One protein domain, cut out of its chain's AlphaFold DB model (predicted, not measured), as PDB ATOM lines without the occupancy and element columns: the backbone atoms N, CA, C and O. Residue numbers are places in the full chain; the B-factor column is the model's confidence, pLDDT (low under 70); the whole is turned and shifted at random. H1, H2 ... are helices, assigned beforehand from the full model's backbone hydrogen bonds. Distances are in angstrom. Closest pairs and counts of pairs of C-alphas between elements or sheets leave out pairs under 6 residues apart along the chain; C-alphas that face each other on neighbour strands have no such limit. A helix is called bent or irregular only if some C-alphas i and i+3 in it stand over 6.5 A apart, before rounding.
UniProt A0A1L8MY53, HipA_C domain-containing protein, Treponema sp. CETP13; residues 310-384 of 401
ATOM      1  N   GLU A 310     -18.168   9.835  35.409       77.12
ATOM      2  CA  GLU A 310     -17.063  10.766  35.583       77.12
ATOM      3  C   GLU A 310     -16.724  11.586  34.343       77.12
ATOM      4  O   GLU A 310     -16.518  12.789  34.471       77.12
ATOM      5  N   SER A 311     -16.622  10.987  33.155       80.38
ATOM      6  CA  SER A 311     -16.277  11.748  31.949       80.38
ATOM      7  C   SER A 311     -17.413  12.688  31.552       80.38
ATOM      8  O   SER A 311     -17.145  13.849  31.247       80.38
ATOM      9  N   PHE A 312     -18.670  12.242  31.672       86.31
ATOM     10  CA  PHE A 312     -19.844  13.091  31.452       86.31
ATOM     11  C   PHE A 312     -19.915  14.231  32.455       86.31
ATOM     12  O   PHE A 312     -20.117  15.389  32.095       86.31
ATOM     13  N   GLY A 313     -19.695  13.918  33.727       88.75
ATOM     14  CA  GLY A 313     -19.654  14.913  34.778       88.75
ATOM     15  C   GLY A 313     -18.533  15.941  34.599       88.75
ATOM     16  O   GLY A 313     -18.748  17.137  34.816       88.75
ATOM     17  N   LYS A 314     -17.346  15.505  34.154       88.50
ATOM     18  CA  LYS A 314     -16.214  16.384  33.809       88.50
ATOM     19  C   LYS A 314     -16.544  17.281  32.615       88.50
ATOM     20  O   LYS A 314     -16.256  18.473  32.668       88.50
ATOM     21  N   GLU A 315     -17.160  16.739  31.567       91.06
ATOM     22  CA  GLU A 315     -17.615  17.511  30.404       91.06
ATOM     23  C   GLU A 315     -18.658  18.562  30.800       91.06
ATOM     24  O   GLU A 315     -18.508  19.739  30.461       91.06
ATOM     25  N   TYR A 316     -19.652  18.163  31.599       94.19
ATOM     26  CA  TYR A 316     -20.666  19.065  32.132       94.19
ATOM     27  C   TYR A 316     -20.034  20.221  32.910       94.19
ATOM     28  O   TYR A 316     -20.301  21.385  32.612       94.19
ATOM     29  N   LEU A 317     -19.136  19.931  33.859       93.25
ATOM     30  CA  LEU A 317     -18.443  20.977  34.612       93.25
ATOM     31  C   LEU A 317     -17.583  21.873  33.717       93.25
ATOM     32  O   LEU A 317     -17.586  23.086  33.909       93.25
ATOM     33  N   ASN A 318     -16.898  21.320  32.712       90.81
ATOM     34  CA  ASN A 318     -16.124  22.113  31.755       90.81
ATOM     35  C   ASN A 318     -17.001  23.113  30.995       90.81
ATOM     36  O   ASN A 318     -16.615  24.277  30.861       90.81
ATOM     37  N   LYS A 319     -18.197  22.698  30.563       91.44
ATOM     38  CA  LYS A 319     -19.179  23.594  29.941       91.44
ATOM     39  C   LYS A 319     -19.696  24.656  30.901       91.44
ATOM     40  O   LYS A 319     -19.801  25.823  30.530       91.44
ATOM     41  N   VAL A 320     -19.941  24.292  32.157       94.31
ATOM     42  CA  VAL A 320     -20.327  25.268  33.183       94.31
ATOM     43  C   VAL A 320     -19.212  26.285  33.432       94.31
ATOM     44  O   VAL A 320     -19.499  27.477  33.511       94.31
ATOM     45  N   TYR A 321     -17.944  25.863  33.497       92.38
ATOM     46  CA  TYR A 321     -16.806  26.780  33.629       92.38
ATOM     47  C   TYR A 321     -16.675  27.720  32.431       92.38
ATOM     48  O   TYR A 321     -16.413  28.908  32.617       92.38
ATOM     49  N   GLU A 322     -16.877  27.203  31.217       88.81
ATOM     50  CA  GLU A 322     -16.874  27.992  29.985       88.81
ATOM     51  C   GLU A 322     -17.941  29.096  30.039       88.81
ATOM     52  O   GLU A 322     -17.623  30.274  29.863       88.81
ATOM     53  N   TYR A 323     -19.187  28.739  30.362       93.06
ATOM     54  CA  TYR A 323     -20.303  29.685  30.389       93.06
ATOM     55  C   TYR A 323     -20.262  30.647  31.573       93.06
ATOM     56  O   TYR A 323     -20.578  31.825  31.403       93.06
ATOM     57  N   ALA A 324     -19.777  30.220  32.740       90.81
ATOM     58  CA  ALA A 324     -19.652  31.081  33.917       90.81
ATOM     59  C   ALA A 324     -18.683  32.269  33.716       90.81
ATOM     60  O   ALA A 324     -18.631  33.170  34.555       90.81
ATOM     61  N   ASN A 325     -17.929  32.308  32.607       86.44
ATOM     62  CA  ASN A 325     -17.151  33.476  32.181       86.44
ATOM     63  C   ASN A 325     -17.985  34.645  31.664       86.44
ATOM     64  O   ASN A 325     -17.500  35.771  31.681       86.44
ATOM     65  N   GLN A 326     -19.218  34.390  31.238       90.38
ATOM     66  CA  GLN A 326     -20.068  35.381  30.578       90.38
ATOM     67  C   GLN A 326     -21.407  35.590  31.294       90.38
ATOM     68  O   GLN A 326     -22.096  36.564  31.016       90.38
ATOM     69  N   MET A 327     -21.786  34.687  32.201       93.31
ATOM     70  CA  MET A 327     -23.078  34.717  32.894       93.31
ATOM     71  C   MET A 327     -22.966  34.189  34.328       93.31
ATOM     72  O   MET A 327     -21.915  33.692  34.744       93.31
ATOM     73  N   SER A 328     -24.052  34.287  35.098       93.88
ATOM     74  CA  SER A 328     -24.079  33.733  36.454       93.88
ATOM     75  C   SER A 328     -23.912  32.207  36.436       93.88
ATOM     76  O   SER A 328     -24.278  31.534  35.472       93.88
ATOM     77  N   ILE A 329     -23.406  31.620  37.528       91.94
ATOM     78  CA  ILE A 329     -23.228  30.156  37.633       91.94
ATOM     79  C   ILE A 329     -24.556  29.415  37.423       91.94
ATOM     80  O   ILE A 329     -24.584  28.356  36.804       91.94
ATOM     81  N   LYS A 330     -25.668  29.999  37.887       93.25
ATOM     82  CA  LYS A 330     -27.010  29.436  37.712       93.25
ATOM     83  C   LYS A 330     -27.416  29.377  36.236       93.25
ATOM     84  O   LYS A 330     -27.944  28.363  35.789       93.25
ATOM     85  N   GLU A 331     -27.160  30.440  35.480       93.56
ATOM     86  CA  GLU A 331     -27.449  30.492  34.040       93.56
ATOM     87  C   GLU A 331     -26.514  29.573  33.246       93.56
ATOM     88  O   GLU A 331     -26.973  28.843  32.370       93.56
ATOM     89  N   ALA A 332     -25.231  29.530  33.615       93.88
ATOM     90  CA  ALA A 332     -24.234  28.645  33.019       93.88
ATOM     91  C   ALA A 332     -24.594  27.162  33.202       93.88
ATOM     92  O   ALA A 332     -24.541  26.388  32.247       93.88
ATOM     93  N   ALA A 333     -25.010  26.779  34.415       93.62
ATOM     94  CA  ALA A 333     -25.475  25.431  34.733       93.62
ATOM     95  C   ALA A 333     -26.710  25.046  33.920       93.62
ATOM     96  O   ALA A 333     -26.748  23.951  33.362       93.62
ATOM     97  N   LYS A 334     -27.691  25.954  33.811       93.94
ATOM     98  CA  LYS A 334     -28.892  25.736  32.997       93.94
ATOM     99  C   LYS A 334     -28.529  25.521  31.527       93.94
ATOM    100  O   LYS A 334     -28.947  24.530  30.945       93.94
ATOM    101  N   LYS A 335     -27.695  26.393  30.956       93.12
ATOM    102  CA  LYS A 335     -27.275  26.297  29.553       93.12
ATOM    103  C   LYS A 335     -26.518  24.999  29.257       93.12
ATOM    104  O   LYS A 335     -26.849  24.311  28.300       93.12
ATOM    105  N   ALA A 336     -25.558  24.622  30.104       92.44
ATOM    106  CA  ALA A 336     -24.846  23.349  29.969       92.44
ATOM    107  C   ALA A 336     -25.791  22.142  30.102       92.44
ATOM    108  O   ALA A 336     -25.617  21.132  29.429       92.44
ATOM    109  N   HIS A 337     -26.808  22.244  30.959       93.56
ATOM    110  CA  HIS A 337     -27.800  21.192  31.139       93.56
ATOM    111  C   HIS A 337     -28.706  21.044  29.914       93.56
ATOM    112  O   HIS A 337     -28.955  19.927  29.466       93.56
ATOM    113  N   ASP A 338     -29.136  22.159  29.328       90.06
ATOM    114  CA  ASP A 338     -29.928  22.156  28.101       90.06
ATOM    115  C   ASP A 338     -29.139  21.565  26.922       90.06
ATOM    116  O   ASP A 338     -29.660  20.747  26.165       90.06
ATOM    117  N   GLU A 339     -27.852  21.905  26.825       89.44
ATOM    118  CA  GLU A 339     -26.960  21.450  25.758       89.44
ATOM    119  C   GLU A 339     -26.436  20.027  25.906       89.44
ATOM    120  O   GLU A 339     -26.040  19.468  24.893       89.44
ATOM    121  N   LEU A 340     -26.371  19.459  27.114       85.88
ATOM    122  CA  LEU A 340     -25.775  18.133  27.340       85.88
ATOM    123  C   LEU A 340     -26.787  17.088  27.807       85.88
ATOM    124  O   LEU A 340     -26.720  15.935  27.382       85.88
ATOM    125  N   VAL A 341     -27.731  17.477  28.667       85.00
ATOM    126  CA  VAL A 341     -28.696  16.566  29.303       85.00
ATOM    127  C   VAL A 341     -30.033  16.573  28.562       85.00
ATOM    128  O   VAL A 341     -30.583  15.506  28.298       85.00
ATOM    129  N   ASN A 342     -30.541  17.744  28.161       82.94
ATOM    130  CA  ASN A 342     -31.846  17.864  27.492       82.94
ATOM    131  C   ASN A 342     -31.798  17.683  25.959       82.94
ATOM    132  O   ASN A 342     -32.826  17.846  25.305       82.94
ATOM    133  N   ILE A 343     -30.651  17.308  25.372       72.00
ATOM    134  CA  ILE A 343     -30.493  17.112  23.911       72.00
ATOM    135  C   ILE A 343     -31.517  16.119  23.340       72.00
ATOM    136  O   ILE A 343     -31.997  16.288  22.211       72.00
ATOM    137  N   ASN A 344     -31.779  15.048  24.099       66.50
ATOM    138  CA  ASN A 344     -32.581  13.902  23.696       66.50
ATOM    139  C   ASN A 344     -33.533  13.499  24.845       66.50
ATOM    140  O   ASN A 344     -33.052  13.057  25.892       66.50
ATOM    141  N   PRO A 345     -34.867  13.595  24.662       64.75
ATOM    142  CA  PRO A 345     -35.854  13.214  25.676       64.75
ATOM    143  C   PRO A 345     -35.705  11.778  26.195       64.75
ATOM    144  O   PRO A 345     -36.034  11.517  27.349       64.75
ATOM    145  N   PHE A 346     -35.174  10.867  25.376       50.25
ATOM    146  CA  PHE A 346     -35.019   9.451  25.713       50.25
ATOM    147  C   PHE A 346     -33.723   9.136  26.477       50.25
ATOM    148  O   PHE A 346     -33.665   8.145  27.198       50.25
ATOM    149  N   GLU A 347     -32.698   9.988  26.377       67.44
ATOM    150  CA  GLU A 347     -31.449   9.857  27.150       67.44
ATOM    151  C   GLU A 347     -31.437  10.730  28.405       67.44
ATOM    152  O   GLU A 347     -30.588  10.540  29.281       67.44
ATOM    153  N   LYS A 348     -32.365  11.690  28.497       78.12
ATOM    154  CA  LYS A 348     -32.443  12.675  29.578       78.12
ATOM    155  C   LYS A 348     -32.361  12.021  30.952       78.12
ATOM    156  O   LYS A 348     -31.595  12.471  31.797       78.12
ATOM    157  N   GLU A 349     -33.112  10.945  31.173       72.00
ATOM    158  CA  GLU A 349     -33.134  10.263  32.467       72.00
ATOM    159  C   GLU A 349     -31.789   9.597  32.797       72.00
ATOM    160  O   GLU A 349     -31.301   9.700  33.925       72.00
ATOM    161  N   VAL A 350     -31.148   8.965  31.811       74.12
ATOM    162  CA  VAL A 350     -29.843   8.306  31.974       74.12
ATOM    163  C   VAL A 350     -28.755   9.341  32.256       74.12
ATOM    164  O   VAL A 350     -28.031   9.226  33.244       74.12
ATOM    165  N   LYS A 351     -28.692  10.405  31.452       84.19
ATOM    166  CA  LYS A 351     -27.733  11.503  31.625       84.19
ATOM    167  C   LYS A 351     -27.946  12.247  32.940       84.19
ATOM    168  O   LYS A 351     -26.974  12.562  33.623       84.19
ATOM    169  N   GLN A 352     -29.195  12.455  33.355       87.62
ATOM    170  CA  GLN A 352     -29.506  13.029  34.663       87.62
ATOM    171  C   GLN A 352     -28.983  12.146  35.805       87.62
ATOM    172  O   GLN A 352     -28.368  12.660  36.740       87.62
ATOM    173  N   LYS A 353     -29.180  10.822  35.731       81.75
ATOM    174  CA  LYS A 353     -28.658   9.873  36.730       81.75
ATOM    175  C   LYS A 353     -27.126   9.870  36.764       81.75
ATOM    176  O   LYS A 353     -26.553   9.898  37.851       81.75
ATOM    177  N   MET A 354     -26.465   9.894  35.604       85.06
ATOM    178  CA  MET A 354     -25.001   9.980  35.505       85.06
ATOM    179  C   MET A 354     -24.463  11.278  36.116       85.06
ATOM    180  O   MET A 354     -23.540  11.237  36.929       85.06
ATOM    181  N   LEU A 355     -25.067  12.420  35.778       91.69
ATOM    182  CA  LEU A 355     -24.675  13.717  36.324       91.69
ATOM    183  C   LEU A 355     -24.836  13.751  37.846       91.69
ATOM    184  O   LEU A 355     -23.903  14.131  38.549       91.69
ATOM    185  N   ASN A 356     -25.979  13.294  38.362       89.00
ATOM    186  CA  ASN A 356     -26.224  13.244  39.802       89.00
ATOM    187  C   ASN A 356     -25.197  12.353  40.514       89.00
ATOM    188  O   ASN A 356     -24.629  12.756  41.525       89.00
ATOM    189  N   LYS A 357     -24.902  11.168  39.962       85.94
ATOM    190  CA  LYS A 357     -23.891  10.252  40.514       85.94
ATOM    191  C   LYS A 357     -22.513  10.915  40.598       85.94
ATOM    192  O   LYS A 357     -21.831  10.778  41.609       85.94
ATOM    193  N   TYR A 358     -22.124  11.662  39.569       91.44
ATOM    194  CA  TYR A 358     -20.852  12.377  39.560       91.44
ATOM    195  C   TYR A 358     -20.800  13.539  40.552       91.44
ATOM    196  O   TYR A 358     -19.843  13.637  41.316       91.44
ATOM    197  N   LEU A 359     -21.813  14.406  40.576       91.25
ATOM    198  CA  LEU A 359     -21.846  15.542  41.503       91.25
ATOM    199  C   LEU A 359     -21.814  15.065  42.961       91.25
ATOM    200  O   LEU A 359     -21.016  15.570  43.752       91.25
ATOM    201  N   ASN A 360     -22.556  14.000  43.277       89.62
ATOM    202  CA  ASN A 360     -22.516  13.369  44.594       89.62
ATOM    203  C   ASN A 360     -21.117  12.828  44.934       89.62
ATOM    204  O   ASN A 360     -20.665  12.980  46.066       89.62
ATOM    205  N   SER A 361     -20.392  12.254  43.963       87.75
ATOM    206  CA  SER A 361     -19.011  11.779  44.178       87.75
ATOM    207  C   SER A 361     -18.018  12.902  44.517       87.75
ATOM    208  O   SER A 361     -16.977  12.645  45.115       87.75
ATOM    209  N   LEU A 362     -18.357  14.152  44.183       89.50
ATOM    210  CA  LEU A 362     -17.592  15.353  44.527       89.50
ATOM    211  C   LEU A 362     -18.082  16.033  45.818       89.50
ATOM    212  O   LEU A 362     -17.582  17.102  46.164       89.50
ATOM    213  N   GLY A 363     -19.062  15.448  46.515       89.38
ATOM    214  CA  GLY A 363     -19.680  16.032  47.707       89.38
ATOM    215  C   GLY A 363     -20.657  17.177  47.415       89.38
ATOM    216  O   GLY A 363     -20.989  17.932  48.324       89.38
ATOM    217  N   ILE A 364     -21.113  17.324  46.167       91.50
ATOM    218  CA  ILE A 364     -22.045  18.374  45.752       91.50
ATOM    219  C   ILE A 364     -23.471  17.832  45.839       91.50
ATOM    220  O   ILE A 364     -23.894  17.079  44.964       91.50
ATOM    221  N   ASN A 365     -24.225  18.234  46.863       88.19
ATOM    222  CA  ASN A 365     -25.560  17.682  47.123       88.19
ATOM    223  C   ASN A 365     -26.690  18.693  46.889       88.19
ATOM    224  O   ASN A 365     -27.862  18.324  46.841       88.19
ATOM    225  N   ASN A 366     -26.362  19.979  46.759       89.31
ATOM    226  CA  ASN A 366     -27.334  21.044  46.543       89.31
ATOM    227  C   ASN A 366     -26.750  22.197  45.697       89.31
ATOM    228  O   ASN A 366     -25.574  22.217  45.330       89.31
ATOM    229  N   ASN A 367     -27.592  23.187  45.383       86.94
ATOM    230  CA  ASN A 367     -27.212  24.332  44.546       86.94
ATOM    231  C   ASN A 367     -26.162  25.257  45.189       86.94
ATOM    232  O   ASN A 367     -25.406  25.914  44.464       86.94
ATOM    233  N   THR A 368     -26.124  25.335  46.520       88.50
ATOM    234  CA  THR A 368     -25.128  26.107  47.273       88.50
ATOM    235  C   THR A 368     -23.760  25.448  47.138       88.50
ATOM    236  O   THR A 368     -22.834  26.106  46.661       88.50
ATOM    237  N   ASP A 369     -23.673  24.140  47.411       89.12
ATOM    238  CA  ASP A 369     -22.455  23.332  47.252       89.12
ATOM    239  C   ASP A 369     -21.924  23.427  45.816       89.12
ATOM    240  O   ASP A 369     -20.732  23.618  45.587       89.12
ATOM    241  N   PHE A 370     -22.823  23.347  44.827       92.19
ATOM    242  CA  PHE A 370     -22.458  23.432  43.413       92.19
ATOM    243  C   PHE A 370     -21.855  24.798  43.074       92.19
ATOM    244  O   PHE A 370     -20.814  24.892  42.423       92.19
ATOM    245  N   SER A 371     -22.496  25.873  43.536       90.25
ATOM    246  CA  SER A 371     -22.032  27.236  43.279       90.25
ATOM    247  C   SER A 371     -20.677  27.507  43.931       90.25
ATOM    248  O   SER A 371     -19.825  28.157  43.325       90.25
ATOM    249  N   GLU A 372     -20.463  27.008  45.146       89.62
ATOM    250  CA  GLU A 372     -19.197  27.125  45.867       89.62
ATOM    251  C   GLU A 372     -18.089  26.288  45.215       89.62
ATOM    252  O   GLU A 372     -17.003  26.803  44.938       89.62
ATOM    253  N   TYR A 373     -18.387  25.038  44.845       92.12
ATOM    254  CA  TYR A 373     -17.464  24.165  44.125       92.12
ATOM    255  C   TYR A 373     -17.002  24.794  42.808       92.12
ATOM    256  O   TYR A 373     -15.804  24.801  42.501       92.12
ATOM    257  N   VAL A 374     -17.937  25.352  42.032       90.38
ATOM    258  CA  VAL A 374     -17.620  26.006  40.762       90.38
ATOM    259  C   VAL A 374     -16.751  27.242  40.990       90.38
ATOM    260  O   VAL A 374     -15.747  27.388  40.296       90.38
ATOM    261  N   LYS A 375     -17.068  28.093  41.977       88.06
ATOM    262  CA  LYS A 375     -16.241  29.265  42.326       88.06
ATOM    263  C   LYS A 375     -14.809  28.870  42.692       88.06
ATOM    264  O   LYS A 375     -13.873  29.457  42.160       88.06
ATOM    265  N   ASN A 376     -14.646  27.847  43.529       85.25
ATOM    266  CA  ASN A 376     -13.344  27.428  44.051       85.25
ATOM    267  C   ASN A 376     -12.456  26.739  43.001       85.25
ATOM    268  O   ASN A 376     -11.231  26.773  43.107       85.25
ATOM    269  N   ASN A 377     -13.048  26.126  41.971       82.00
ATOM    270  CA  ASN A 377     -12.310  25.345  40.969       82.00
ATOM    271  C   ASN A 377     -12.183  26.028  39.598       82.00
ATOM    272  O   ASN A 377     -11.454  25.538  38.734       82.00
ATOM    273  N   ARG A 378     -12.820  27.188  39.407       72.50
ATOM    274  CA  ARG A 378     -12.795  27.956  38.154       72.50
ATOM    275  C   ARG A 378     -11.393  28.413  37.734       72.50
ATOM    276  O   ARG A 378     -11.119  28.481  36.541       72.50
ATOM    277  N   GLN A 379     -10.489  28.667  38.683       59.66
ATOM    278  CA  GLN A 379      -9.123  29.124  38.384       59.66
ATOM    279  C   GLN A 379      -8.249  28.032  37.732       59.66
ATOM    280  O   GLN A 379      -7.416  28.332  36.884       59.66
ATOM    281  N   LYS A 380      -8.473  26.749  38.058       55.97
ATOM    282  CA  LYS A 380      -7.630  25.624  37.599       55.97
ATOM    283  C   LYS A 380      -7.885  25.189  36.150       55.97
ATOM    284  O   LYS A 380      -7.044  24.504  35.569       55.97
ATOM    285  N   SER A 381      -9.030  25.542  35.557       51.75
ATOM    286  CA  SER A 381      -9.336  25.211  34.154       51.75
ATOM    287  C   SER A 381      -8.745  26.220  33.160       51.75
ATOM    288  O   SER A 381      -8.522  25.869  32.001       51.75
ATOM    289  N   ILE A 382      -8.428  27.435  33.625       52.50
ATOM    290  CA  ILE A 382      -7.805  28.504  32.834       52.50
ATOM    291  C   ILE A 382      -6.309  28.202  32.602       52.50
ATOM    292  O   ILE A 382      -5.830  28.340  31.478       52.50
ATOM    293  N   ASP A 383      -5.599  27.671  33.606       46.94
ATOM    294  CA  ASP A 383      -4.157  27.371  33.514       46.94
ATOM    295  C   ASP A 383      -3.807  26.174  32.610       46.94
ATOM    296  O   ASP A 383      -2.694  26.085  32.094       46.94
ATOM    297  N   LYS A 384      -4.753  25.263  32.332       48.91
ATOM    298  CA  LYS A 384      -4.516  24.101  31.449       48.91
ATOM    299  C   LYS A 384      -4.509  24.429  29.945       48.91
ATOM    300  O   LYS A 384      -4.315  23.520  29.143       48.91
TER     301      LYS A 384
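AT A GLANCE: This is residues 310 to 384 of the 401 residues of the protein "HipA_C domain-containing protein" of Treponema sp. CETP13 (UniProt A0A1L8MY53). Four helices pack crossed rather than side by side, with H1 touching the other three: H3 crosses its first part, H4 crosses it farther along, and H2 folds back over it at a steep tilt. H2 and H3 spread as a V from their link, residues 341 to 347, and that link and the last residues of H4 make the two ends of the longest axis. The printed part has 75 residues, with four named helices in the order H1, H2, H3, H4 and no named strand; the class is all helix. It is compact, with a radius of gyration of the C-alphas of 11.9 A and spans of 35 by 25 by 24 A.

IN THESE COORDINATES: The longest helix is H4, residues 367 to 384, 26.2 A from first to last C-alpha; it ends at C-alpha 384 (-4.516, 24.101, 31.449). It has a kink of 39 degrees near residue 376 and is irregular: C-alphas 376 and 379 are 7.3 A apart. H1, residues 310 to 323, measures 19.9 A and begins at C-alpha 310 (-17.063, 10.766, 35.583). H2, residues 329 to 340, measures 16.0 A. H3, residues 348 to 361, measures 19.9 A and begins at C-alpha 348 (-32.443, 12.675, 29.578).

HOW THE PARTS SIT: With residues 374 to 381 alone, H4 touches residues 317 to 321 of H1; the closest C-alphas are those of Arg 378 and Tyr 321, 6.2 A apart. Their lines are about perpendicular, at 84 degrees. H1 is the hub, touching three helices. H1 and H2 touch at a steep tilt of 53 degrees, opposite ways, with the closest C-alphas, those of Tyr 323 and Ala 332, 4.8 A apart. Residues 310 to 316 of H1 touch residues 354 to 359 of H3, about perpendicular at 90 degrees; the closest C-alphas are those of Gly 313 and Leu 355, at 5.4 A. H2 and H4 only just touch, with 3 pairs of C-alphas within 8 A, the closest being Ile 329 and Ser 371 at 6.5 A. H2 and H3 are near each other, their closest C-alphas 8.1 A apart. H3 and H4 are apart, but only just, also at 8.1 A. In H1, H2 and H3 every O i to N i+4 pair is within hydrogen-bond range; in H4 8 of 14 are.

THE WHOLE: The two C-alphas farthest apart are those of Phe 346 and Asp 383, at 36.5 A. The printed part has no cut. The links H1 to H2 and H3 to H4 are tight, and H2 to H3 is short. The mean pLDDT of the printed part is 84.0; residues 344 to 347 and 379 to 384 are under 70.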